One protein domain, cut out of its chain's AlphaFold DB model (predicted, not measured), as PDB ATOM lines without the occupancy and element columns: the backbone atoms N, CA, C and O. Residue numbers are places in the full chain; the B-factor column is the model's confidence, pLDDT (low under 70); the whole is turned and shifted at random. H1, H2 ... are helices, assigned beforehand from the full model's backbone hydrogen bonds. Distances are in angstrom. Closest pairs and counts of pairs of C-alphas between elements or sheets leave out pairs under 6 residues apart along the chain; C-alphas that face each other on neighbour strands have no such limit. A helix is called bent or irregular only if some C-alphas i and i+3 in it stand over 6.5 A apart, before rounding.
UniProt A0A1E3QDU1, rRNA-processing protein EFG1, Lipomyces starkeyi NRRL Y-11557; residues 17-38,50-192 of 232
ATOM      1  N   THR A  17      36.915  98.714 121.917       55.62
ATOM      2  CA  THR A  17      36.420  99.766 122.835       55.62
ATOM      3  C   THR A  17      36.217 101.113 122.119       55.62
ATOM      4  O   THR A  17      35.383 101.930 122.521       55.62
ATOM      5  N   SER A  18      36.933 101.314 121.006       58.47
ATOM      6  CA  SER A  18      36.770 102.428 120.073       58.47
ATOM      7  C   SER A  18      35.481 102.372 119.239       58.47
ATOM      8  O   SER A  18      35.011 103.425 118.816       58.47
ATOM      9  N   SER A  19      34.870 101.204 119.010       76.25
ATOM     10  CA  SER A  19      33.581 101.079 118.311       76.25
ATOM     11  C   SER A  19      32.413 101.478 119.223       76.25
ATOM     12  O   SER A  19      31.544 102.249 118.813       76.25
ATOM     13  N   VAL A  20      32.434 101.060 120.495       85.69
ATOM     14  CA  VAL A  20      31.351 101.319 121.467       85.69
ATOM     15  C   VAL A  20      31.245 102.801 121.817       85.69
ATOM     16  O   VAL A  20      30.149 103.358 121.899       85.69
ATOM     17  N   SER A  21      32.383 103.476 121.993       87.19
ATOM     18  CA  SER A  21      32.414 104.920 122.251       87.19
ATOM     19  C   SER A  21      31.867 105.726 121.066       87.19
ATOM     20  O   SER A  21      31.113 106.681 121.274       87.19
ATOM     21  N   ARG A  22      32.158 105.300 119.827       88.38
ATOM     22  CA  ARG A  22      31.577 105.883 118.606       88.38
ATOM     23  C   ARG A  22      30.072 105.644 118.518       88.38
ATOM     24  O   ARG A  22      29.352 106.579 118.184       88.38
ATOM     25  N   LEU A  23      29.580 104.450 118.851       88.81
ATOM     26  CA  LEU A  23      28.140 104.155 118.885       88.81
ATOM     27  C   LEU A  23      27.406 105.019 119.915       88.81
ATOM     28  O   LEU A  23      26.414 105.663 119.578       88.81
ATOM     29  N   ARG A  24      27.943 105.142 121.135       91.56
ATOM     30  CA  ARG A  24      27.402 106.057 122.157       91.56
ATOM     31  C   ARG A  24      27.378 107.504 121.677       91.56
ATOM     32  O   ARG A  24      26.414 108.216 121.946       91.56
ATOM     33  N   LYS A  25      28.423 107.944 120.968       93.31
ATOM     34  CA  LYS A  25      28.464 109.280 120.360       93.31
ATOM     35  C   LYS A  25      27.358 109.445 119.312       93.31
ATOM     36  O   LYS A  25      26.577 110.379 119.434       93.31
ATOM     37  N   LYS A  26      27.223 108.506 118.366       91.50
ATOM     38  CA  LYS A  26      26.165 108.517 117.337       91.50
ATOM     39  C   LYS A  26      24.758 108.570 117.942       91.50
ATOM     40  O   LYS A  26      23.943 109.368 117.491       91.50
ATOM     41  N   VAL A  27      24.489 107.770 118.980       93.62
ATOM     42  CA  VAL A  27      23.207 107.786 119.707       93.62
ATOM     43  C   VAL A  27      22.950 109.166 120.310       93.62
ATOM     44  O   VAL A  27      21.909 109.757 120.041       93.62
ATOM     45  N   ARG A  28      23.911 109.724 121.060       94.19
ATOM     46  CA  ARG A  28      23.759 111.053 121.681       94.19
ATOM     47  C   ARG A  28      23.573 112.163 120.651       94.19
ATOM     48  O   ARG A  28      22.764 113.059 120.869       94.19
ATOM     49  N   ASP A  29      24.325 112.127 119.554       93.62
ATOM     50  CA  ASP A  29      24.262 113.146 118.506       93.62
ATOM     51  C   ASP A  29      22.896 113.112 117.792       93.62
ATOM     52  O   ASP A  29      22.286 114.166 117.596       93.62
ATOM     53  N   LEU A  30      22.356 111.920 117.503       90.81
ATOM     54  CA  LEU A  30      21.007 111.760 116.945       90.81
ATOM     55  C   LEU A  30      19.898 112.134 117.935       90.81
ATOM     56  O   LEU A  30      18.930 112.781 117.540       90.81
ATOM     57  N   GLU A  31      20.034 111.802 119.222       92.25
ATOM     58  CA  GLU A  31      19.090 112.245 120.259       92.25
ATOM     59  C   GLU A  31      19.051 113.768 120.372       92.25
ATOM     60  O   GLU A  31      17.975 114.366 120.434       92.25
ATOM     61  N   ARG A  32      20.219 114.420 120.361       90.56
ATOM     62  CA  ARG A  32      20.328 115.884 120.383       90.56
ATOM     63  C   ARG A  32      19.722 116.509 119.131       90.56
ATOM     64  O   ARG A  32      19.037 117.526 119.243       90.56
ATOM     65  N   LEU A  33      19.936 115.904 117.960       87.62
ATOM     66  CA  LEU A  33      19.333 116.347 116.702       87.62
ATOM     67  C   LEU A  33      17.799 116.264 116.755       87.62
ATOM     68  O   LEU A  33      17.125 117.254 116.465       87.62
ATOM     69  N   LEU A  34      17.250 115.126 117.185       86.75
ATOM     70  CA  LEU A  34      15.804 114.923 117.337       86.75
ATOM     71  C   LEU A  34      15.191 115.859 118.388       86.75
ATOM     72  O   LEU A  34      14.113 116.407 118.166       86.75
ATOM     73  N   LYS A  35      15.898 116.114 119.497       86.50
ATOM     74  CA  LYS A  35      15.461 117.070 120.523       86.50
ATOM     75  C   LYS A  35      15.415 118.495 119.968       86.50
ATOM     76  O   LYS A  35      14.394 119.163 120.104       86.50
ATOM     77  N   ARG A  36      16.476 118.933 119.275       83.31
ATOM     78  CA  ARG A  36      16.572 120.271 118.665       83.31
ATOM     79  C   ARG A  36      15.487 120.515 117.616       83.31
ATOM     80  O   ARG A  36      14.948 121.613 117.560       83.31
ATOM     81  N   THR A  37      15.152 119.504 116.815       74.75
ATOM     82  CA  THR A  37      14.070 119.601 115.818       74.75
ATOM     83  C   THR A  37      12.673 119.611 116.451       74.75
ATOM     84  O   THR A  37      11.770 120.195 115.869       74.75
ATOM     85  N   SER A  38      12.471 119.018 117.638       70.56
ATOM     86  CA  SER A  38      11.185 119.111 118.362       70.56
ATOM     87  C   SER A  38      10.981 120.402 119.150       70.56
ATOM     88  O   SER A  38       9.845 120.826 119.310       70.56
ATOM     89  N   LEU A  50       8.592 112.639 107.403       83.62
ATOM     90  CA  LEU A  50       9.233 111.405 106.945       83.62
ATOM     91  C   LEU A  50      10.697 111.307 107.389       83.62
ATOM     92  O   LEU A  50      11.089 110.286 107.949       83.62
ATOM     93  N   ALA A  51      11.487 112.373 107.218       84.19
ATOM     94  CA  ALA A  51      12.882 112.400 107.655       84.19
ATOM     95  C   ALA A  51      13.008 112.210 109.176       84.19
ATOM     96  O   ALA A  51      13.900 111.506 109.643       84.19
ATOM     97  N   ARG A  52      12.073 112.778 109.950       84.38
ATOM     98  CA  ARG A  52      12.026 112.590 111.404       84.38
ATOM     99  C   ARG A  52      11.745 111.135 111.793       84.38
ATOM    100  O   ARG A  52      12.457 110.583 112.625       84.38
ATOM    101  N   ARG A  53      10.747 110.497 111.170       87.06
ATOM    102  CA  ARG A  53      10.428 109.076 111.410       87.06
ATOM    103  C   ARG A  53      11.608 108.164 111.084       87.06
ATOM    104  O   ARG A  53      11.875 107.222 111.827       87.06
ATOM    105  N   GLU A  54      12.332 108.460 110.009       88.75
ATOM    106  CA  GLU A  54      13.526 107.699 109.637       88.75
ATOM    107  C   GLU A  54      14.655 107.873 110.663       88.75
ATOM    108  O   GLU A  54      15.283 106.898 111.070       88.75
ATOM    109  N   GLN A  55      14.859 109.090 111.172       88.69
ATOM    110  CA  GLN A  55      15.819 109.355 112.249       88.69
ATOM    111  C   GLN A  55      15.441 108.665 113.568       88.69
ATOM    112  O   GLN A  55      16.319 108.153 114.259       88.69
ATOM    113  N   GLU A  56      14.156 108.611 113.922       90.94
ATOM    114  CA  GLU A  56      13.664 107.885 115.103       90.94
ATOM    115  C   GLU A  56      13.864 106.367 114.955       90.94
ATOM    116  O   GLU A  56      14.312 105.702 115.896       90.94
ATOM    117  N   ARG A  57      13.619 105.818 113.758       92.31
ATOM    118  CA  ARG A  57      13.911 104.416 113.425       92.31
ATOM    119  C   ARG A  57      15.408 104.120 113.522       92.31
ATOM    120  O   ARG A  57      15.791 103.145 114.168       92.31
ATOM    121  N   ALA A  58      16.249 104.975 112.942       90.94
ATOM    122  CA  ALA A  58      17.702 104.851 113.010       90.94
ATOM    123  C   ALA A  58      18.213 104.944 114.456       90.94
ATOM    124  O   ALA A  58      19.073 104.163 114.865       90.94
ATOM    125  N   LEU A  59      17.646 105.846 115.264       92.62
ATOM    126  CA  LEU A  59      17.979 105.953 116.681       92.62
ATOM    127  C   LEU A  59      17.628 104.668 117.436       92.62
ATOM    128  O   LEU A  59      18.428 104.200 118.247       92.62
ATOM    129  N   ARG A  60      16.451 104.088 117.176       94.06
ATOM    130  CA  ARG A  60      16.050 102.813 117.781       94.06
ATOM    131  C   ARG A  60      17.027 101.697 117.413       94.06
ATOM    132  O   ARG A  60      17.506 101.018 118.315       94.06
ATOM    133  N   ALA A  61      17.386 101.576 116.135       91.44
ATOM    134  CA  ALA A  61      18.353 100.582 115.671       91.44
ATOM    135  C   ALA A  61      19.713 100.724 116.381       91.44
ATOM    136  O   ALA A  61      20.230  99.752 116.926       91.44
ATOM    137  N   LEU A  62      20.245 101.947 116.476       91.56
ATOM    138  CA  LEU A  62      21.515 102.212 117.166       91.56
ATOM    139  C   LEU A  62      21.445 101.943 118.678       91.56
ATOM    140  O   LEU A  62      22.430 101.514 119.276       91.56
ATOM    141  N   LYS A  63      20.295 102.191 119.317       93.06
ATOM    142  CA  LYS A  63      20.078 101.849 120.733       93.06
ATOM    143  C   LYS A  63      20.031 100.344 120.959       93.06
ATOM    144  O   LYS A  63      20.501  99.877 121.994       93.06
ATOM    145  N   ASP A  64      19.447  99.598 120.033       91.75
ATOM    146  CA  ASP A  64      19.365  98.140 120.123       91.75
ATOM    147  C   ASP A  64      20.748  97.509 119.908       91.75
ATOM    148  O   ASP A  64      21.160  96.656 120.695       91.75
ATOM    149  N   GLU A  65      21.524  98.024 118.950       89.81
ATOM    150  CA  GLU A  65      22.929  97.652 118.743       89.81
ATOM    151  C   GLU A  65      23.789  97.955 119.982       89.81
ATOM    152  O   GLU A  65      24.523  97.091 120.469       89.81
ATOM    153  N   LEU A  66      23.651  99.156 120.559       91.06
ATOM    154  CA  LEU A  66      24.373  99.531 121.775       91.06
ATOM    155  C   LEU A  66      24.037  98.592 122.943       91.06
ATOM    156  O   LEU A  66      24.947  98.130 123.632       91.06
ATOM    157  N   ARG A  67      22.754  98.266 123.142       90.62
ATOM    158  CA  ARG A  67      22.314  97.330 124.188       90.62
ATOM    159  C   ARG A  67      22.882  95.926 123.982       90.62
ATOM    160  O   ARG A  67      23.307  95.304 124.956       90.62
ATOM    161  N   ALA A  68      22.931  95.437 122.742       88.56
ATOM    162  CA  ALA A  68      23.523  94.140 122.424       88.56
ATOM    163  C   ALA A  68      25.021  94.099 122.768       88.56
ATOM    164  O   ALA A  68      25.489  93.161 123.413       88.56
ATOM    165  N   ILE A  69      25.767  95.147 122.418       88.69
ATOM    166  CA  ILE A  69      27.201  95.219 122.719       88.69
ATOM    167  C   ILE A  69      27.449  95.343 124.224       88.69
ATOM    168  O   ILE A  69      28.320  94.660 124.766       88.69
ATOM    169  N   GLU A  70      26.674  96.165 124.932       88.62
ATOM    170  CA  GLU A  70      26.790  96.298 126.388       88.62
ATOM    171  C   GLU A  70      26.494  94.977 127.111       88.62
ATOM    172  O   GLU A  70      27.187  94.636 128.076       88.62
ATOM    173  N   ARG A  71      25.534  94.193 126.603       87.38
ATOM    174  CA  ARG A  71      25.236  92.833 127.074       87.38
ATOM    175  C   ARG A  71      26.444  91.908 126.902       87.38
ATOM    176  O   ARG A  71      26.871  91.308 127.885       87.38
ATOM    177  N   ILE A  72      27.058  91.882 125.718       87.44
ATOM    178  CA  ILE A  72      28.259  91.074 125.427       87.44
ATOM    179  C   ILE A  72      29.443  91.497 126.311       87.44
ATOM    180  O   ILE A  72      30.176  90.659 126.835       87.44
ATOM    181  N   MET A  73      29.654  92.799 126.514       88.50
ATOM    182  CA  MET A  73      30.727  93.292 127.387       88.50
ATOM    183  C   MET A  73      30.505  92.886 128.847       88.50
ATOM    184  O   MET A  73      31.452  92.489 129.534       88.50
ATOM    185  N   LYS A  74      29.259  92.979 129.327       89.62
ATOM    186  CA  LYS A  74      28.877  92.532 130.670       89.62
ATOM    187  C   LYS A  74      29.094  91.030 130.824       89.62
ATOM    188  O   LYS A  74      29.677  90.618 131.825       89.62
ATOM    189  N   GLU A  75      28.681  90.249 129.832       89.25
ATOM    190  CA  GLU A  75      28.893  88.807 129.774       89.25
ATOM    191  C   GLU A  75      30.380  88.468 129.873       89.25
ATOM    192  O   GLU A  75      30.776  87.791 130.812       89.25
ATOM    193  N   LYS A  76      31.237  89.034 129.011       88.12
ATOM    194  CA  LYS A  76      32.696  88.813 129.053       88.12
ATOM    195  C   LYS A  76      33.307  89.152 130.416       88.12
ATOM    196  O   LYS A  76      34.191  88.445 130.899       88.12
ATOM    197  N   LYS A  77      32.854  90.240 131.047       91.38
ATOM    198  CA  LYS A  77      33.347  90.666 132.367       91.38
ATOM    199  C   LYS A  77      32.957  89.678 133.467       91.38
ATOM    200  O   LYS A  77      33.784  89.376 134.327       91.38
ATOM    201  N   LEU A  78      31.705  89.227 133.476       90.56
ATOM    202  CA  LEU A  78      31.209  88.267 134.460       90.56
ATOM    203  C   LEU A  78      31.790  86.879 134.218       90.56
ATOM    204  O   LEU A  78      32.195  86.229 135.176       90.56
ATOM    205  N   ASP A  79      31.909  86.478 132.959       88.69
ATOM    206  CA  ASP A  79      32.536  85.230 132.566       88.69
ATOM    207  C   ASP A  79      33.968  85.170 133.083       88.69
ATOM    208  O   ASP A  79      34.271  84.307 133.892       88.69
ATOM    209  N   LYS A  80      34.810  86.171 132.785       90.75
ATOM    210  CA  LYS A  80      36.183  86.228 133.315       90.75
ATOM    211  C   LYS A  80      36.235  86.170 134.848       90.75
ATOM    212  O   LYS A  80      37.131  85.543 135.401       90.75
ATOM    213  N   ARG A  81      35.289  86.822 135.535       92.44
ATOM    214  CA  ARG A  81      35.224  86.846 137.005       92.44
ATOM    215  C   ARG A  81      34.884  85.478 137.596       92.44
ATOM    216  O   ARG A  81      35.495  85.084 138.580       92.44
ATOM    217  N   TYR A  82      33.899  84.786 137.030       91.94
ATOM    218  CA  TYR A  82      33.373  83.536 137.582       91.94
ATOM    219  C   TYR A  82      33.903  82.288 136.872       91.94
ATOM    220  O   TYR A  82      33.577  81.184 137.294       91.94
ATOM    221  N   HIS A  83      34.723  82.438 135.829       90.06
ATOM    222  CA  HIS A  83      35.248  81.339 135.021       90.06
ATOM    223  C   HIS A  83      35.938  80.283 135.886       90.06
ATOM    224  O   HIS A  83      35.591  79.109 135.801       90.06
ATOM    225  N   LYS A  84      36.853  80.700 136.772       91.69
ATOM    226  CA  LYS A  84      37.567  79.774 137.663       91.69
ATOM    227  C   LYS A  84      36.643  79.118 138.684       91.69
ATOM    228  O   LYS A  84      36.662  77.899 138.797       91.69
ATOM    229  N   VAL A  85      35.782  79.890 139.348       92.44
ATOM    230  CA  VAL A  85      34.805  79.346 140.312       92.44
ATOM    231  C   VAL A  85      33.926  78.288 139.640       92.44
ATOM    232  O   VAL A  85      33.881  77.148 140.084       92.44
ATOM    233  N   ARG A  86      33.312  78.617 138.499       91.56
ATOM    234  CA  ARG A  86      32.460  77.686 137.743       91.56
ATOM    235  C   ARG A  86      33.223  76.474 137.219       91.56
ATOM    236  O   ARG A  86      32.639  75.403 137.128       91.56
ATOM    237  N   PHE A  87      34.497  76.624 136.863       91.25
ATOM    238  CA  PHE A  87      35.338  75.505 136.440       91.25
ATOM    239  C   PHE A  87      35.531  74.495 137.577       91.25
ATOM    240  O   PHE A  87      35.253  73.309 137.394       91.25
ATOM    241  N   PHE A  88      35.936  74.960 138.762       92.75
ATOM    242  CA  PHE A  88      36.128  74.082 139.917       92.75
ATOM    243  C   PHE A  88      34.817  73.447 140.376       92.75
ATOM    244  O   PHE A  88      34.773  72.243 140.628       92.75
ATOM    245  N   GLU A  89      33.732  74.217 140.407       93.19
ATOM    246  CA  GLU A  89      32.421  73.689 140.780       93.19
ATOM    247  C   GLU A  89      31.867  72.701 139.760       93.19
ATOM    248  O   GLU A  89      31.283  71.698 140.154       93.19
ATOM    249  N   ARG A  90      32.097  72.915 138.459       92.25
ATOM    250  CA  ARG A  90      31.722  71.943 137.424       92.25
ATOM    251  C   ARG A  90      32.490  70.644 137.614       92.25
ATOM    252  O   ARG A  90      31.893  69.579 137.540       92.25
ATOM    253  N   ARG A  91      33.799  70.725 137.887       92.12
ATOM    254  CA  ARG A  91      34.635  69.546 138.153       92.12
ATOM    255  C   ARG A  91      34.144  68.795 139.394       92.12
ATOM    256  O   ARG A  91      34.031  67.575 139.359       92.12
ATOM    257  N   LYS A  92      33.789  69.524 140.458       92.19
ATOM    258  CA  LYS A  92      33.210  68.959 141.687       92.19
ATOM    259  C   LYS A  92      31.849  68.295 141.425       92.19
ATOM    260  O   LYS A  92      31.675  67.134 141.787       92.19
ATOM    261  N   ALA A  93      30.944  68.965 140.712       93.00
ATOM    262  CA  ALA A  93      29.634  68.427 140.339       93.00
ATOM    263  C   ALA A  93      29.745  67.189 139.435       93.00
ATOM    264  O   ALA A  93      29.077  66.189 139.674       93.00
ATOM    265  N   ALA A  94      30.645  67.203 138.446       92.62
ATOM    266  CA  ALA A  94      30.880  66.056 137.570       92.62
ATOM    267  C   ALA A  94      31.343  64.823 138.363       92.62
ATOM    268  O   ALA A  94      30.804  63.733 138.176       92.62
ATOM    269  N   ARG A  95      32.278  64.992 139.311       92.25
ATOM    270  CA  ARG A  95      32.687  63.905 140.217       92.25
ATOM    271  C   ARG A  95      31.522  63.391 141.061       92.25
ATOM    272  O   ARG A  95      31.387  62.178 141.211       92.25
ATOM    273  N   ARG A  96      30.668  64.286 141.575       94.00
ATOM    274  CA  ARG A  96      29.478  63.898 142.345       94.00
ATOM    275  C   ARG A  96      28.523  63.048 141.510       94.00
ATOM    276  O   ARG A  96      28.105  61.996 141.976       94.00
ATOM    277  N   VAL A  97      28.245  63.438 140.266       93.75
ATOM    278  CA  VAL A  97      27.387  62.647 139.370       93.75
ATOM    279  C   VAL A  97      28.008  61.283 139.067       93.75
ATOM    280  O   VAL A  97      27.301  60.282 139.105       93.75
ATOM    281  N   ILE A  98      29.323  61.205 138.821       93.19
ATOM    282  CA  ILE A  98      30.011  59.916 138.628       93.19
ATOM    283  C   ILE A  98      29.832  59.024 139.864       93.19
ATOM    284  O   ILE A  98      29.496  57.848 139.724       93.19
ATOM    285  N   LYS A  99      30.015  59.570 141.073       94.06
ATOM    286  CA  LYS A  99      29.815  58.837 142.333       94.06
ATOM    287  C   LYS A  99      28.365  58.371 142.492       94.06
ATOM    288  O   LYS A  99      28.143  57.198 142.772       94.06
ATOM    289  N   ALA A 100      27.395  59.249 142.253       93.31
ATOM    290  CA  ALA A 100      25.978  58.925 142.381       93.31
ATOM    291  C   ALA A 100      25.526  57.871 141.354       93.31
ATOM    292  O   ALA A 100      24.780  56.957 141.685       93.31
ATOM    293  N   ARG A 101      26.043  57.920 140.120       93.12
ATOM    294  CA  ARG A 101      25.784  56.884 139.107       93.12
ATOM    295  C   ARG A 101      26.383  55.532 139.483       93.12
ATOM    296  O   ARG A 101      25.730  54.515 139.275       93.12
ATOM    297  N   LYS A 102      27.587  55.509 140.065       93.94
ATOM    298  CA  LYS A 102      28.170  54.275 140.620       93.94
ATOM    299  C   LYS A 102      27.328  53.721 141.767       93.94
ATOM    300  O   LYS A 102      27.135  52.516 141.823       93.94
ATOM    301  N   ALA A 103      26.805  54.582 142.641       92.12
ATOM    302  CA  ALA A 103      25.921  54.166 143.727       92.12
ATOM    303  C   ALA A 103      24.617  53.550 143.197       92.12
ATOM    304  O   ALA A 103      24.212  52.505 143.689       92.12
ATOM    305  N   VAL A 104      24.013  54.136 142.154       91.94
ATOM    306  CA  VAL A 104      22.852  53.533 141.473       91.94
ATOM    307  C   VAL A 104      23.207  52.175 140.864       91.94
ATOM    308  O   VAL A 104      22.448  51.229 141.016       91.94
ATOM    309  N   ALA A 105      24.361  52.053 140.202       91.56
ATOM    310  CA  ALA A 105      24.798  50.794 139.594       91.56
ATOM    311  C   ALA A 105      25.167  49.704 140.619       91.56
ATOM    312  O   ALA A 105      25.167  48.527 140.276       91.56
ATOM    313  N   ALA A 106      25.501  50.093 141.850       91.56
ATOM    314  CA  ALA A 106      25.796  49.178 142.948       91.56
ATOM    315  C   ALA A 106      24.534  48.684 143.679       91.56
ATOM    316  O   ALA A 106      24.661  47.846 144.571       91.56
ATOM    317  N   LEU A 107      23.347  49.198 143.335       90.00
ATOM    318  CA  LEU A 107      22.091  48.694 143.885       90.00
ATOM    319  C   LEU A 107      21.824  47.282 143.356       90.00
ATOM    320  O   LEU A 107      21.817  47.059 142.146       90.00
ATOM    321  N   GLY A 108      21.593  46.345 144.269       86.50
ATOM    322  CA  GLY A 108      21.174  44.983 143.957       86.50
ATOM    323  C   GLY A 108      19.654  44.850 143.858       86.50
ATOM    324  O   GLY A 108      18.895  45.719 144.296       86.50
ATOM    325  N   ASP A 109      19.186  43.719 143.326       78.12
ATOM    326  CA  ASP A 109      17.751  43.424 143.229       78.12
ATOM    327  C   ASP A 109      17.085  43.304 144.614       78.12
ATOM    328  O   ASP A 109      15.931  43.710 144.777       78.12
ATOM    329  N   GLU A 110      17.845  42.863 145.619       81.31
ATOM    330  CA  GLU A 110      17.425  42.687 147.018       81.31
ATOM    331  C   GLU A 110      17.419  43.982 147.849       81.31
ATOM    332  O   GLU A 110      16.941  43.974 148.979       81.31
ATOM    333  N   ASP A 111      17.920  45.106 147.320       84.44
ATOM    334  CA  ASP A 111      17.953  46.362 148.077       84.44
ATOM    335  C   ASP A 111      16.547  46.923 148.340       84.44
ATOM    336  O   ASP A 111      15.677  46.930 147.470       84.44
ATOM    337  N   ASP A 112      16.322  47.487 149.527       87.62
ATOM    338  CA  ASP A 112      15.026  48.070 149.878       87.62
ATOM    339  C   ASP A 112      14.593  49.167 148.892       87.62
ATOM    340  O   ASP A 112      15.383  50.013 148.460       87.62
ATOM    341  N   GLU A 113      13.296  49.219 148.574       89.06
ATOM    342  CA  GLU A 113      12.737  50.234 147.668       89.06
ATOM    343  C   GLU A 113      13.012  51.668 148.162       89.06
ATOM    344  O   GLU A 113      13.244  52.580 147.368       89.06
ATOM    345  N   VAL A 114      13.055  51.863 149.483       90.44
ATOM    346  CA  VAL A 114      13.411  53.145 150.107       90.44
ATOM    347  C   VAL A 114      14.857  53.529 149.786       90.44
ATOM    348  O   VAL A 114      15.116  54.665 149.386       90.44
ATOM    349  N   LYS A 115      15.796  52.583 149.894       89.62
ATOM    350  CA  LYS A 115      17.213  52.801 149.575       89.62
ATOM    351  C   LYS A 115      17.390  53.141 148.097       89.62
ATOM    352  O   LYS A 115      18.100  54.093 147.777       89.62
ATOM    353  N   ARG A 116      16.684  52.436 147.206       90.06
ATOM    354  CA  ARG A 116      16.686  52.740 145.765       90.06
ATOM    355  C   ARG A 116      16.213  54.167 145.484       90.06
ATOM    356  O   ARG A 116      16.907  54.904 144.787       90.06
ATOM    357  N   LYS A 117      15.096  54.592 146.086       91.62
ATOM    358  CA  LYS A 117      14.566  55.961 145.931       91.62
ATOM    359  C   LYS A 117      15.563  57.025 146.392       91.62
ATOM    360  O   LYS A 117      15.809  57.970 145.652       91.62
ATOM    361  N   ILE A 118      16.184  56.844 147.558       92.44
ATOM    362  CA  ILE A 118      17.174  57.793 148.094       92.44
ATOM    363  C   ILE A 118      18.370  57.945 147.145       92.44
ATOM    364  O   ILE A 118      18.797  59.060 146.845       92.44
ATOM    365  N   VAL A 119      18.908  56.831 146.646       92.56
ATOM    366  CA  VAL A 119      20.082  56.845 145.761       92.56
ATOM    367  C   VAL A 119      19.739  57.438 144.387       92.56
ATOM    368  O   VAL A 119      20.534  58.189 143.815       92.56
ATOM    369  N   GLU A 120      18.541  57.174 143.861       92.19
ATOM    370  CA  GLU A 120      18.060  57.821 142.637       92.19
ATOM    371  C   GLU A 120      17.850  59.330 142.801       92.19
ATOM    372  O   GLU A 120      18.167  60.099 141.887       92.19
ATOM    373  N   GLU A 121      17.319  59.767 143.944       93.38
ATOM    374  CA  GLU A 121      17.150  61.183 144.263       93.38
ATOM    375  C   GLU A 121      18.500  61.895 144.379       93.38
ATOM    376  O   GLU A 121      18.657  62.969 143.794       93.38
ATOM    377  N   ASP A 122      19.500  61.287 145.027       93.44
ATOM    378  CA  ASP A 122      20.859  61.843 145.083       93.44
ATOM    379  C   ASP A 122      21.494  61.941 143.689       93.44
ATOM    380  O   ASP A 122      22.096  62.966 143.356       93.44
ATOM    381  N   ARG A 123      21.282  60.941 142.817       94.38
ATOM    382  CA  ARG A 123      21.705  61.029 141.409       94.38
ATOM    383  C   ARG A 123      21.069  62.229 140.718       94.38
ATOM    384  O   ARG A 123      21.788  63.033 140.130       94.38
ATOM    385  N   ARG A 124      19.743  62.374 140.790       93.00
ATOM    386  CA  ARG A 124      19.028  63.494 140.149       93.00
ATOM    387  C   ARG A 124      19.477  64.843 140.703       93.00
ATOM    388  O   ARG A 124      19.605  65.809 139.950       93.00
ATOM    389  N   PHE A 125      19.736  64.909 142.005       93.25
ATOM    390  CA  PHE A 125      20.249  66.103 142.655       93.25
ATOM    391  C   PHE A 125      21.641  66.471 142.123       93.25
ATOM    392  O   PHE A 125      21.835  67.595 141.660       93.25
ATOM    393  N   ALA A 126      22.574  65.516 142.073       94.06
ATOM    394  CA  ALA A 126      23.908  65.731 141.514       94.06
ATOM    395  C   ALA A 126      23.863  66.152 140.029       94.06
ATOM    396  O   ALA A 126      24.615  67.026 139.594       94.06
ATOM    397  N   GLU A 127      22.967  65.555 139.238       93.75
ATOM    398  CA  GLU A 127      22.768  65.911 137.826       93.75
ATOM    399  C   GLU A 127      22.232  67.344 137.680       93.75
ATOM    400  O   GLU A 127      22.690  68.095 136.814       93.75
ATOM    401  N   THR A 128      21.335  67.759 138.578       93.62
ATOM    402  CA  THR A 128      20.805  69.130 138.646       93.62
ATOM    403  C   THR A 128      21.895  70.136 139.009       93.62
ATOM    404  O   THR A 128      21.979  71.194 138.383       93.62
ATOM    405  N   GLU A 129      22.781  69.806 139.955       92.94
ATOM    406  CA  GLU A 129      23.940  70.642 140.281       92.94
ATOM    407  C   GLU A 129      24.833  70.852 139.052       92.94
ATOM    408  O   GLU A 129      25.181  71.988 138.723       92.94
ATOM    409  N   LEU A 130      25.166  69.781 138.322       93.31
ATOM    410  CA  LEU A 130      25.990  69.883 137.116       93.31
ATOM    411  C   LEU A 130      25.307  70.728 136.029       93.31
ATOM    412  O   LEU A 130      25.951  71.611 135.448       93.31
ATOM    413  N   ALA A 131      24.012  70.504 135.788       91.81
ATOM    414  CA  ALA A 131      23.219  71.280 134.839       91.81
ATOM    415  C   ALA A 131      23.191  72.769 135.214       91.81
ATOM    416  O   ALA A 131      23.443  73.629 134.363       91.81
ATOM    417  N   TYR A 132      22.997  73.080 136.499       91.81
ATOM    418  CA  TYR A 132      23.040  74.442 137.015       91.81
ATOM    419  C   TYR A 132      24.386  75.105 136.703       91.81
ATOM    420  O   TYR A 132      24.411  76.125 136.010       91.81
ATOM    421  N   VAL A 133      25.516  74.524 137.126       92.19
ATOM    422  CA  VAL A 133      26.843  75.140 136.920       92.19
ATOM    423  C   VAL A 133      27.164  75.300 135.430       92.19
ATOM    424  O   VAL A 133      27.714  76.329 134.999       92.19
ATOM    425  N   ALA A 134      26.843  74.287 134.624       89.88
ATOM    426  CA  ALA A 134      27.204  74.247 133.217       89.88
ATOM    427  C   ALA A 134      26.384  75.227 132.371       89.88
ATOM    428  O   ALA A 134      26.969  75.967 131.574       89.88
ATOM    429  N   MET A 135      25.070  75.285 132.586       88.88
ATOM    430  CA  MET A 135      24.148  76.040 131.737       88.88
ATOM    431  C   MET A 135      23.799  77.431 132.282       88.88
ATOM    432  O   MET A 135      23.191  78.215 131.557       88.88
ATOM    433  N   PHE A 136      24.226  77.791 133.503       89.56
ATOM    434  CA  PHE A 136      23.930  79.106 134.086       89.56
ATOM    435  C   PHE A 136      24.270  80.279 133.139       89.56
ATOM    436  O   PHE A 136      25.414  80.351 132.648       89.56
ATOM    437  N   PRO A 137      23.335  81.234 132.928       89.38
ATOM    438  CA  PRO A 137      23.546  82.392 132.066       89.38
ATOM    439  C   PRO A 137      24.776  83.219 132.462       89.38
ATOM    440  O   PRO A 137      24.891  83.717 133.582       89.38
ATOM    441  N   ARG A 138      25.692  83.442 131.512       88.19
ATOM    442  CA  ARG A 138      26.946  84.201 131.729       88.19
ATOM    443  C   ARG A 138      26.726  85.701 131.974       88.19
ATOM    444  O   ARG A 138      27.619  86.403 132.434       88.19
ATOM    445  N   GLU A 139      25.528  86.200 131.697       84.31
ATOM    446  CA  GLU A 139      25.151  87.608 131.872       84.31
ATOM    447  C   GLU A 139      24.766  87.974 133.306       84.31
ATOM    448  O   GLU A 139      24.588  89.158 133.633       84.31
ATOM    449  N   TRP A 140      24.575  86.965 134.154       87.19
ATOM    450  CA  TRP A 140      24.111  87.121 135.523       87.19
ATOM    451  C   TRP A 140      25.234  86.821 136.513       87.19
ATOM    452  O   TRP A 140      26.222  86.157 136.208       87.19
ATOM    453  N   LYS A 141      25.102  87.357 137.730       89.56
ATOM    454  CA  LYS A 141      26.053  87.074 138.808       89.56
ATOM    455  C   LYS A 141      25.834  85.649 139.302       89.56
ATOM    456  O   LYS A 141      24.789  85.376 139.903       89.56
ATOM    457  N   TYR A 142      26.836  84.810 139.080       89.44
ATOM    458  CA  TYR A 142      26.863  83.428 139.528       89.44
ATOM    459  C   TYR A 142      26.816  83.319 141.061       89.44
ATOM    460  O   TYR A 142      27.330  84.198 141.760       89.44
ATOM    461  N   VAL A 143      26.191  82.252 141.561       87.19
ATOM    462  CA  VAL A 143      26.194  81.865 142.978       87.19
ATOM    463  C   VAL A 143      26.807  80.486 143.063       87.19
ATOM    464  O   VAL A 143      26.314  79.561 142.423       87.19
ATOM    465  N   SER A 144      27.895  80.412 143.821       89.56
ATOM    466  CA  SER A 144      28.587  79.172 144.133       89.56
ATOM    467  C   SER A 144      27.653  78.243 144.901       89.56
ATOM    468  O   SER A 144      26.940  78.700 145.793       89.56
ATOM    469  N   LEU A 145      27.634  76.967 144.522       88.31
ATOM    470  CA  LEU A 145      26.860  75.930 145.204       88.31
ATOM    471  C   LEU A 145      27.602  75.405 146.434       88.31
ATOM    472  O   LEU A 145      26.987  75.154 147.468       88.31
ATOM    473  N   TYR A 146      28.926  75.275 146.333       86.88
ATOM    474  CA  TYR A 146      29.744  74.542 147.301       86.88
ATOM    475  C   TYR A 146      30.433  75.428 148.346       86.88
ATOM    476  O   TYR A 146      31.286  74.937 149.078       86.88
ATOM    477  N   VAL A 147      30.089  76.716 148.410       86.50
ATOM    478  CA  VAL A 147      30.622  77.675 149.392       86.50
ATOM    479  C   VAL A 147      29.468  78.258 150.210       86.50
ATOM    480  O   VAL A 147      28.405  78.553 149.661       86.50
ATOM    481  N   ASP A 148      29.664  78.415 151.522       78.25
ATOM    482  CA  ASP A 148      28.745  79.069 152.469       78.25
ATOM    483  C   ASP A 148      27.276  78.601 152.389       78.25
ATOM    484  O   ASP A 148      26.359  79.429 152.368       78.25
ATOM    485  N   GLY A 149      27.015  77.294 152.273       80.44
ATOM    486  CA  GLY A 149      25.643  76.778 152.127       80.44
ATOM    487  C   GLY A 149      24.960  77.214 150.821       80.44
ATOM    488  O   GLY A 149      23.751  77.452 150.782       80.44
ATOM    489  N   GLY A 150      25.740  77.375 149.750       79.31
ATOM    490  CA  GLY A 150      25.311  77.870 148.444       79.31
ATOM    491  C   GLY A 150      24.115  77.137 147.838       79.31
ATOM    492  O   GLY A 150      23.200  77.787 147.334       79.31
ATOM    493  N   VAL A 151      24.069  75.806 147.954       80.12
ATOM    494  CA  VAL A 151      22.912  74.985 147.554       80.12
ATOM    495  C   VAL A 151      21.619  75.498 148.191       80.12
ATOM    496  O   VAL A 151      20.639  75.764 147.497       80.12
ATOM    497  N   GLU A 152      21.624  75.691 149.507       81.00
ATOM    498  CA  GLU A 152      20.442  76.111 150.256       81.00
ATOM    499  C   GLU A 152      20.015  77.529 149.871       81.00
ATOM    500  O   GLU A 152      18.839  77.815 149.656       81.00
ATOM    501  N   LYS A 153      20.998  78.412 149.687       79.94
ATOM    502  CA  LYS A 153      20.793  79.779 149.203       79.94
ATOM    503  C   LYS A 153      20.179  79.828 147.803       79.94
ATOM    504  O   LYS A 153      19.410  80.742 147.506       79.94
ATOM    505  N   VAL A 154      20.526  78.888 146.928       79.50
ATOM    506  CA  VAL A 154      19.943  78.797 145.585       79.50
ATOM    507  C   VAL A 154      18.517  78.249 145.656       79.50
ATOM    508  O   VAL A 154      17.629  78.846 145.052       79.50
ATOM    509  N   ARG A 155      18.269  77.202 146.458       80.25
ATOM    510  CA  ARG A 155      16.938  76.581 146.621       80.25
ATOM    511  C   ARG A 155      15.926  77.457 147.360       80.25
ATOM    512  O   ARG A 155      14.743  77.402 147.046       80.25
ATOM    513  N   LYS A 156      16.364  78.278 148.317       76.81
ATOM    514  CA  LYS A 156      15.498  79.239 149.030       76.81
ATOM    515  C   LYS A 156      15.407  80.608 148.351       76.81
ATOM    516  O   LYS A 156      14.595  81.435 148.752       76.81
ATOM    517  N   GLY A 157      16.224  80.848 147.325       67.69
ATOM    518  CA  GLY A 157      16.415  82.169 146.739       67.69
ATOM    519  C   GLY A 157      17.289  83.060 147.631       67.69
ATOM    520  O   GLY A 157      17.034  83.257 148.817       67.69
ATOM    521  N   TYR A 158      18.355  83.623 147.058       63.00
ATOM    522  CA  TYR A 158      19.279  84.508 147.779       63.00
ATOM    523  C   TYR A 158      18.609  85.868 148.074       63.00
ATOM    524  O   TYR A 158      18.757  86.823 147.300       63.00
ATOM    525  N   GLY A 159      17.851  85.935 149.173       61.09
ATOM    526  CA  GLY A 159      17.044  87.089 149.583       61.09
ATOM    527  C   GLY A 159      15.913  87.440 148.600       61.09
ATOM    528  O   GLY A 159      15.812  86.886 147.509       61.09
ATOM    529  N   GLU A 160      15.090  88.437 148.938       61.12
ATOM    530  CA  GLU A 160      13.969  88.905 148.094       61.12
ATOM    531  C   GLU A 160      14.386  89.659 146.816       61.12
ATOM    532  O   GLU A 160      13.544  90.106 146.032       61.12
ATOM    533  N   SER A 161      15.691  89.792 146.566       75.94
ATOM    534  CA  SER A 161      16.205  90.505 145.397       75.94
ATOM    535  C   SER A 161      15.763  89.847 144.082       75.94
ATOM    536  O   SER A 161      15.718  88.622 143.964       75.94
ATOM    537  N   GLU A 162      15.551  90.647 143.027       73.56
ATOM    538  CA  GLU A 162      15.287  90.118 141.673       73.56
ATOM    539  C   GLU A 162      16.368  89.139 141.195       73.56
ATOM    540  O   GLU A 162      16.123  88.276 140.355       73.56
ATOM    541  N   THR A 163      17.590  89.285 141.713       69.19
ATOM    542  CA  THR A 163      18.700  88.396 141.370       69.19
ATOM    543  C   THR A 163      18.563  87.048 142.080       69.19
ATOM    544  O   THR A 163      18.914  86.035 141.491       69.19
ATOM    545  N   GLY A 164      18.042  87.019 143.311       76.94
ATOM    546  CA  GLY A 164      17.714  85.793 144.044       76.94
ATOM    547  C   GLY A 164      16.619  84.987 143.347       76.94
ATOM    548  O   GLY A 164      16.821  83.804 143.088       76.94
ATOM    549  N   LYS A 165      15.530  85.653 142.940       80.94
ATOM    550  CA  LYS A 165      14.402  85.030 142.220       80.94
ATOM    551  C   LYS A 165      14.845  84.373 140.912       80.94
ATOM    552  O   LYS A 165      14.699  83.171 140.756       80.94
ATOM    553  N   LYS A 166      15.559  85.114 140.055       79.69
ATOM    554  CA  LYS A 166      16.102  84.589 138.783       79.69
ATOM    555  C   LYS A 166      16.994  83.354 138.946       79.69
ATOM    556  O   LYS A 166      17.116  82.560 138.020       79.69
ATOM    557  N   ARG A 167      17.669  83.211 140.090       81.81
ATOM    558  CA  ARG A 167      18.531  82.054 140.377       81.81
ATOM    559  C   ARG A 167      17.726  80.843 140.826       81.81
ATOM    560  O   ARG A 167      18.054  79.743 140.402       81.81
ATOM    561  N   LEU A 168      16.690  81.059 141.636       86.75
ATOM    562  CA  LEU A 168      15.731  80.017 141.999       86.75
ATOM    563  C   LEU A 168      14.977  79.517 140.761       86.75
ATOM    564  O   LEU A 168      14.854  78.309 140.562       86.75
ATOM    565  N   ASP A 169      14.558  80.438 139.891       88.19
ATOM    566  CA  ASP A 169      13.931  80.112 138.610       88.19
ATOM    567  C   ASP A 169      14.873  79.248 137.762       88.19
ATOM    568  O   ASP A 169      14.471  78.221 137.223       88.19
ATOM    569  N   TRP A 170      16.158  79.618 137.696       89.12
ATOM    570  CA  TRP A 170      17.149  78.853 136.944       89.12
ATOM    571  C   TRP A 170      17.426  77.468 137.536       89.12
ATOM    572  O   TRP A 170      17.609  76.508 136.794       89.12
ATOM    573  N   TRP A 171      17.459  77.347 138.863       90.00
ATOM    574  CA  TRP A 171      17.586  76.049 139.524       90.00
ATOM    575  C   TRP A 171      16.392  75.143 139.213       90.00
ATOM    576  O   TRP A 171      16.574  73.990 138.833       90.00
ATOM    577  N   SER A 172      15.181  75.689 139.312       91.06
ATOM    578  CA  SER A 172      13.942  74.968 139.003       91.06
ATOM    579  C   SER A 172      13.911  74.518 137.541       91.06
ATOM    580  O   SER A 172      13.501  73.400 137.234       91.06
ATOM    581  N   GLU A 173      14.404  75.363 136.634       90.31
ATOM    582  CA  GLU A 173      14.531  75.030 135.218       90.31
ATOM    583  C   GLU A 173      15.575  73.932 134.972       90.31
ATOM    584  O   GLU A 173      15.311  72.998 134.217       90.31
ATOM    585  N   ALA A 174      16.727  73.978 135.649       89.25
ATOM    586  CA  ALA A 174      17.730  72.915 135.577       89.25
ATOM    587  C   ALA A 174      17.166  71.573 136.077       89.25
ATOM    588  O   ALA A 174      17.367  70.540 135.441       89.25
ATOM    589  N   GLU A 175      16.398  71.590 137.168       91.69
ATOM    590  CA  GLU A 175      15.728  70.401 137.694       91.69
ATOM    591  C   GLU A 175      14.686  69.853 136.704       91.69
ATOM    592  O   GLU A 175      14.623  68.643 136.466       91.69
ATOM    593  N   ARG A 176      13.896  70.731 136.068       93.25
ATOM    594  CA  ARG A 176      12.942  70.358 135.011       93.25
ATOM    595  C   ARG A 176      13.654  69.706 133.826       93.25
ATOM    596  O   ARG A 176      13.203  68.672 133.332       93.25
ATOM    597  N   MET A 177      14.752  70.297 133.368       88.06
ATOM    598  CA  MET A 177      15.545  69.800 132.244       88.06
ATOM    599  C   MET A 177      16.141  68.415 132.521       88.06
ATOM    600  O   MET A 177      16.082  67.540 131.660       88.06
ATOM    601  N   VAL A 178      16.654  68.189 133.733       89.56
ATOM    602  CA  VAL A 178      17.175  66.879 134.157       89.56
ATOM    603  C   VAL A 178      16.048  65.850 134.257       89.56
ATOM    604  O   VAL A 178      16.174  64.756 133.715       89.56
ATOM    605  N   LYS A 179      14.911  66.198 134.876       89.44
ATOM    606  CA  LYS A 179      13.753  65.288 134.994       89.44
ATOM    607  C   LYS A 179      13.146  64.911 133.645       89.44
ATOM    608  O   LYS A 179      12.701  63.783 133.476       89.44
ATOM    609  N   SER A 180      13.102  65.852 132.707       88.56
ATOM    610  CA  SER A 180      12.570  65.621 131.358       88.56
ATOM    611  C   SER A 180      13.558  64.925 130.421       88.56
ATOM    612  O   SER A 180      13.151  64.491 129.347       88.56
ATOM    613  N   GLY A 181      14.836  64.807 130.801       85.06
ATOM    614  CA  GLY A 181      15.882  64.254 129.939       85.06
ATOM    615  C   GLY A 181      16.247  65.153 128.752       85.06
ATOM    616  O   GLY A 181      16.877  64.688 127.809       85.06
ATOM    617  N   GLU A 182      15.863  66.435 128.780       82.69
ATOM    618  CA  GLU A 182      16.201  67.418 127.738       82.69
ATOM    619  C   GLU A 182      17.709  67.728 127.721       82.69
ATOM    620  O   GLU A 182      18.275  68.107 126.694       82.69
ATOM    621  N   VAL A 183      18.371  67.548 128.867       81.06
ATOM    622  CA  VAL A 183      19.803  67.786 129.035       81.06
ATOM    623  C   VAL A 183      20.578  66.479 128.986       81.06
ATOM    624  O   VAL A 183      20.428  65.606 129.838       81.06
ATOM    625  N   ASP A 184      21.496  66.406 128.026       85.12
ATOM    626  CA  ASP A 184      22.539  65.390 128.005       85.12
ATOM    627  C   ASP A 184      23.624  65.728 129.041       85.12
ATOM    628  O   ASP A 184      24.571  66.482 128.791       85.12
ATOM    629  N   VAL A 185      23.456  65.167 130.235       81.94
ATOM    630  CA  VAL A 185      24.384  65.316 131.363       81.94
ATOM    631  C   VAL A 185      25.788  64.814 131.007       81.94
ATOM    632  O   VAL A 185      26.772  65.388 131.478       81.94
ATOM    633  N   GLU A 186      25.904  63.787 130.159       80.44
ATOM    634  CA  GLU A 186      27.198  63.231 129.755       80.44
ATOM    635  C   GLU A 186      27.984  64.259 128.944       80.44
ATOM    636  O   GLU A 186      29.125  64.596 129.272       80.44
ATOM    637  N   SER A 187      27.334  64.868 127.952       82.88
ATOM    638  CA  SER A 187      27.915  65.978 127.199       82.88
ATOM    639  C   SER A 187      28.329  67.137 128.111       82.88
ATOM    640  O   SER A 187      29.400  67.717 127.931       82.88
ATOM    641  N   LEU A 188      27.566  67.446 129.165       81.50
ATOM    642  CA  LEU A 188      27.943  68.502 130.111       81.50
ATOM    643  C   LEU A 188      29.203  68.179 130.928       81.50
ATOM    644  O   LEU A 188      29.967  69.108 131.217       81.50
ATOM    645  N   MET A 189      29.459  66.908 131.251       73.75
ATOM    646  CA  MET A 189      30.696  66.482 131.924       73.75
ATOM    647  C   MET A 189      31.929  66.696 131.052       73.75
ATOM    648  O   MET A 189      32.953  67.180 131.539       73.75
ATOM    649  N   PHE A 190      31.820  66.352 129.766       66.00
ATOM    650  CA  PHE A 190      32.944  66.336 128.828       66.00
ATOM    651  C   PHE A 190      33.001  67.544 127.898       66.00
ATOM    652  O   PHE A 190      33.931  67.630 127.097       66.00
ATOM    653  N   SER A 191      32.059  68.490 128.005       60.97
ATOM    654  CA  SER A 191      32.070  69.756 127.262       60.97
ATOM    655  C   SER A 191      33.252  70.631 127.703       60.97
ATOM    656  O   SER A 191      33.143  71.613 128.448       60.97
ATOM    657  N   GLN A 192      34.434  70.247 127.233       51.34
ATOM    658  CA  GLN A 192      35.660  71.010 127.308       51.34
ATOM    659  C   GLN A 192      35.539  72.188 126.347       51.34
ATOM    660  O   GLN A 192      35.850  72.116 125.163       51.34
TER     661      GLN A 192
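What this domain is: This is residues 17 to 38 and 50 to 192 of the 232 residues of the protein "rRNA-processing protein EFG1" of Lipomyces starkeyi NRRL Y-11557 (UniProt A0A1E3QDU1). One very long helix, H2, bends partway: H1 is side by side with its first arm, H2a, in a two-helix arm that makes much of the length, while its second arm, H2b, makes a helical hairpin with H3. H5 crosses H3, short H4 packs on H5, and short H6 packs across H3. The printed part has 165 residues with six named helices, H1 to H6 in order, and no named strand: all helix. It is a rod of 83 by 29 by 27 A, only just extended, close to loose, with a radius of gyration of the C-alphas of 23.1 A.

Where its parts are: H1, residues 17 to 38, begins at C-alpha 17 (36.420, 99.766, 122.835) and is 32.1 A long. H2, residues 50 to 105, was assigned as one helix by its hydrogen bonds but is bent: C-alphas 81 and 84 are 7.5 A apart. Its arms are H2a, residues 50 to 81, 46.7 A, and H2b, residues 84 to 105, 31.7 A. H3, residues 113 to 135, is 32.4 A long; H4 is residues 150 to 155; H5, residues 162 to 180, is 26.7 A long. H6, residues 185 to 190, ends at C-alpha 190 (32.944, 66.336, 128.828).

How they stand to each other: H1 and H2a touch, closest at C-alphas 27 and 59, 6.3 A, at a shallow tilt of 31 degrees, opposite ways. The arms H2a and H2b stand at a steep tilt of 67 degrees. In the hairpin, H2b and H3 touch at C-alphas 100 and 123, 4.9 A, at 23 degrees. H3 touches H5 with residues 124 to 132 alone, closest at C-alphas 128 and 175, 5.3 A. Every O i to N i+4 pair is within hydrogen-bond range in H2a, H2b, H3, H4, H5 and H6; in H1, 17 of 18 are.

The domain as a whole: Residues 39 to 49 are not printed; C-alphas 38 and 50 are 13.9 A apart. The link from H3 to H4 is long. Residues 17 to 18, 157 to 160, 163 and 190 to 192 are under pLDDT 70.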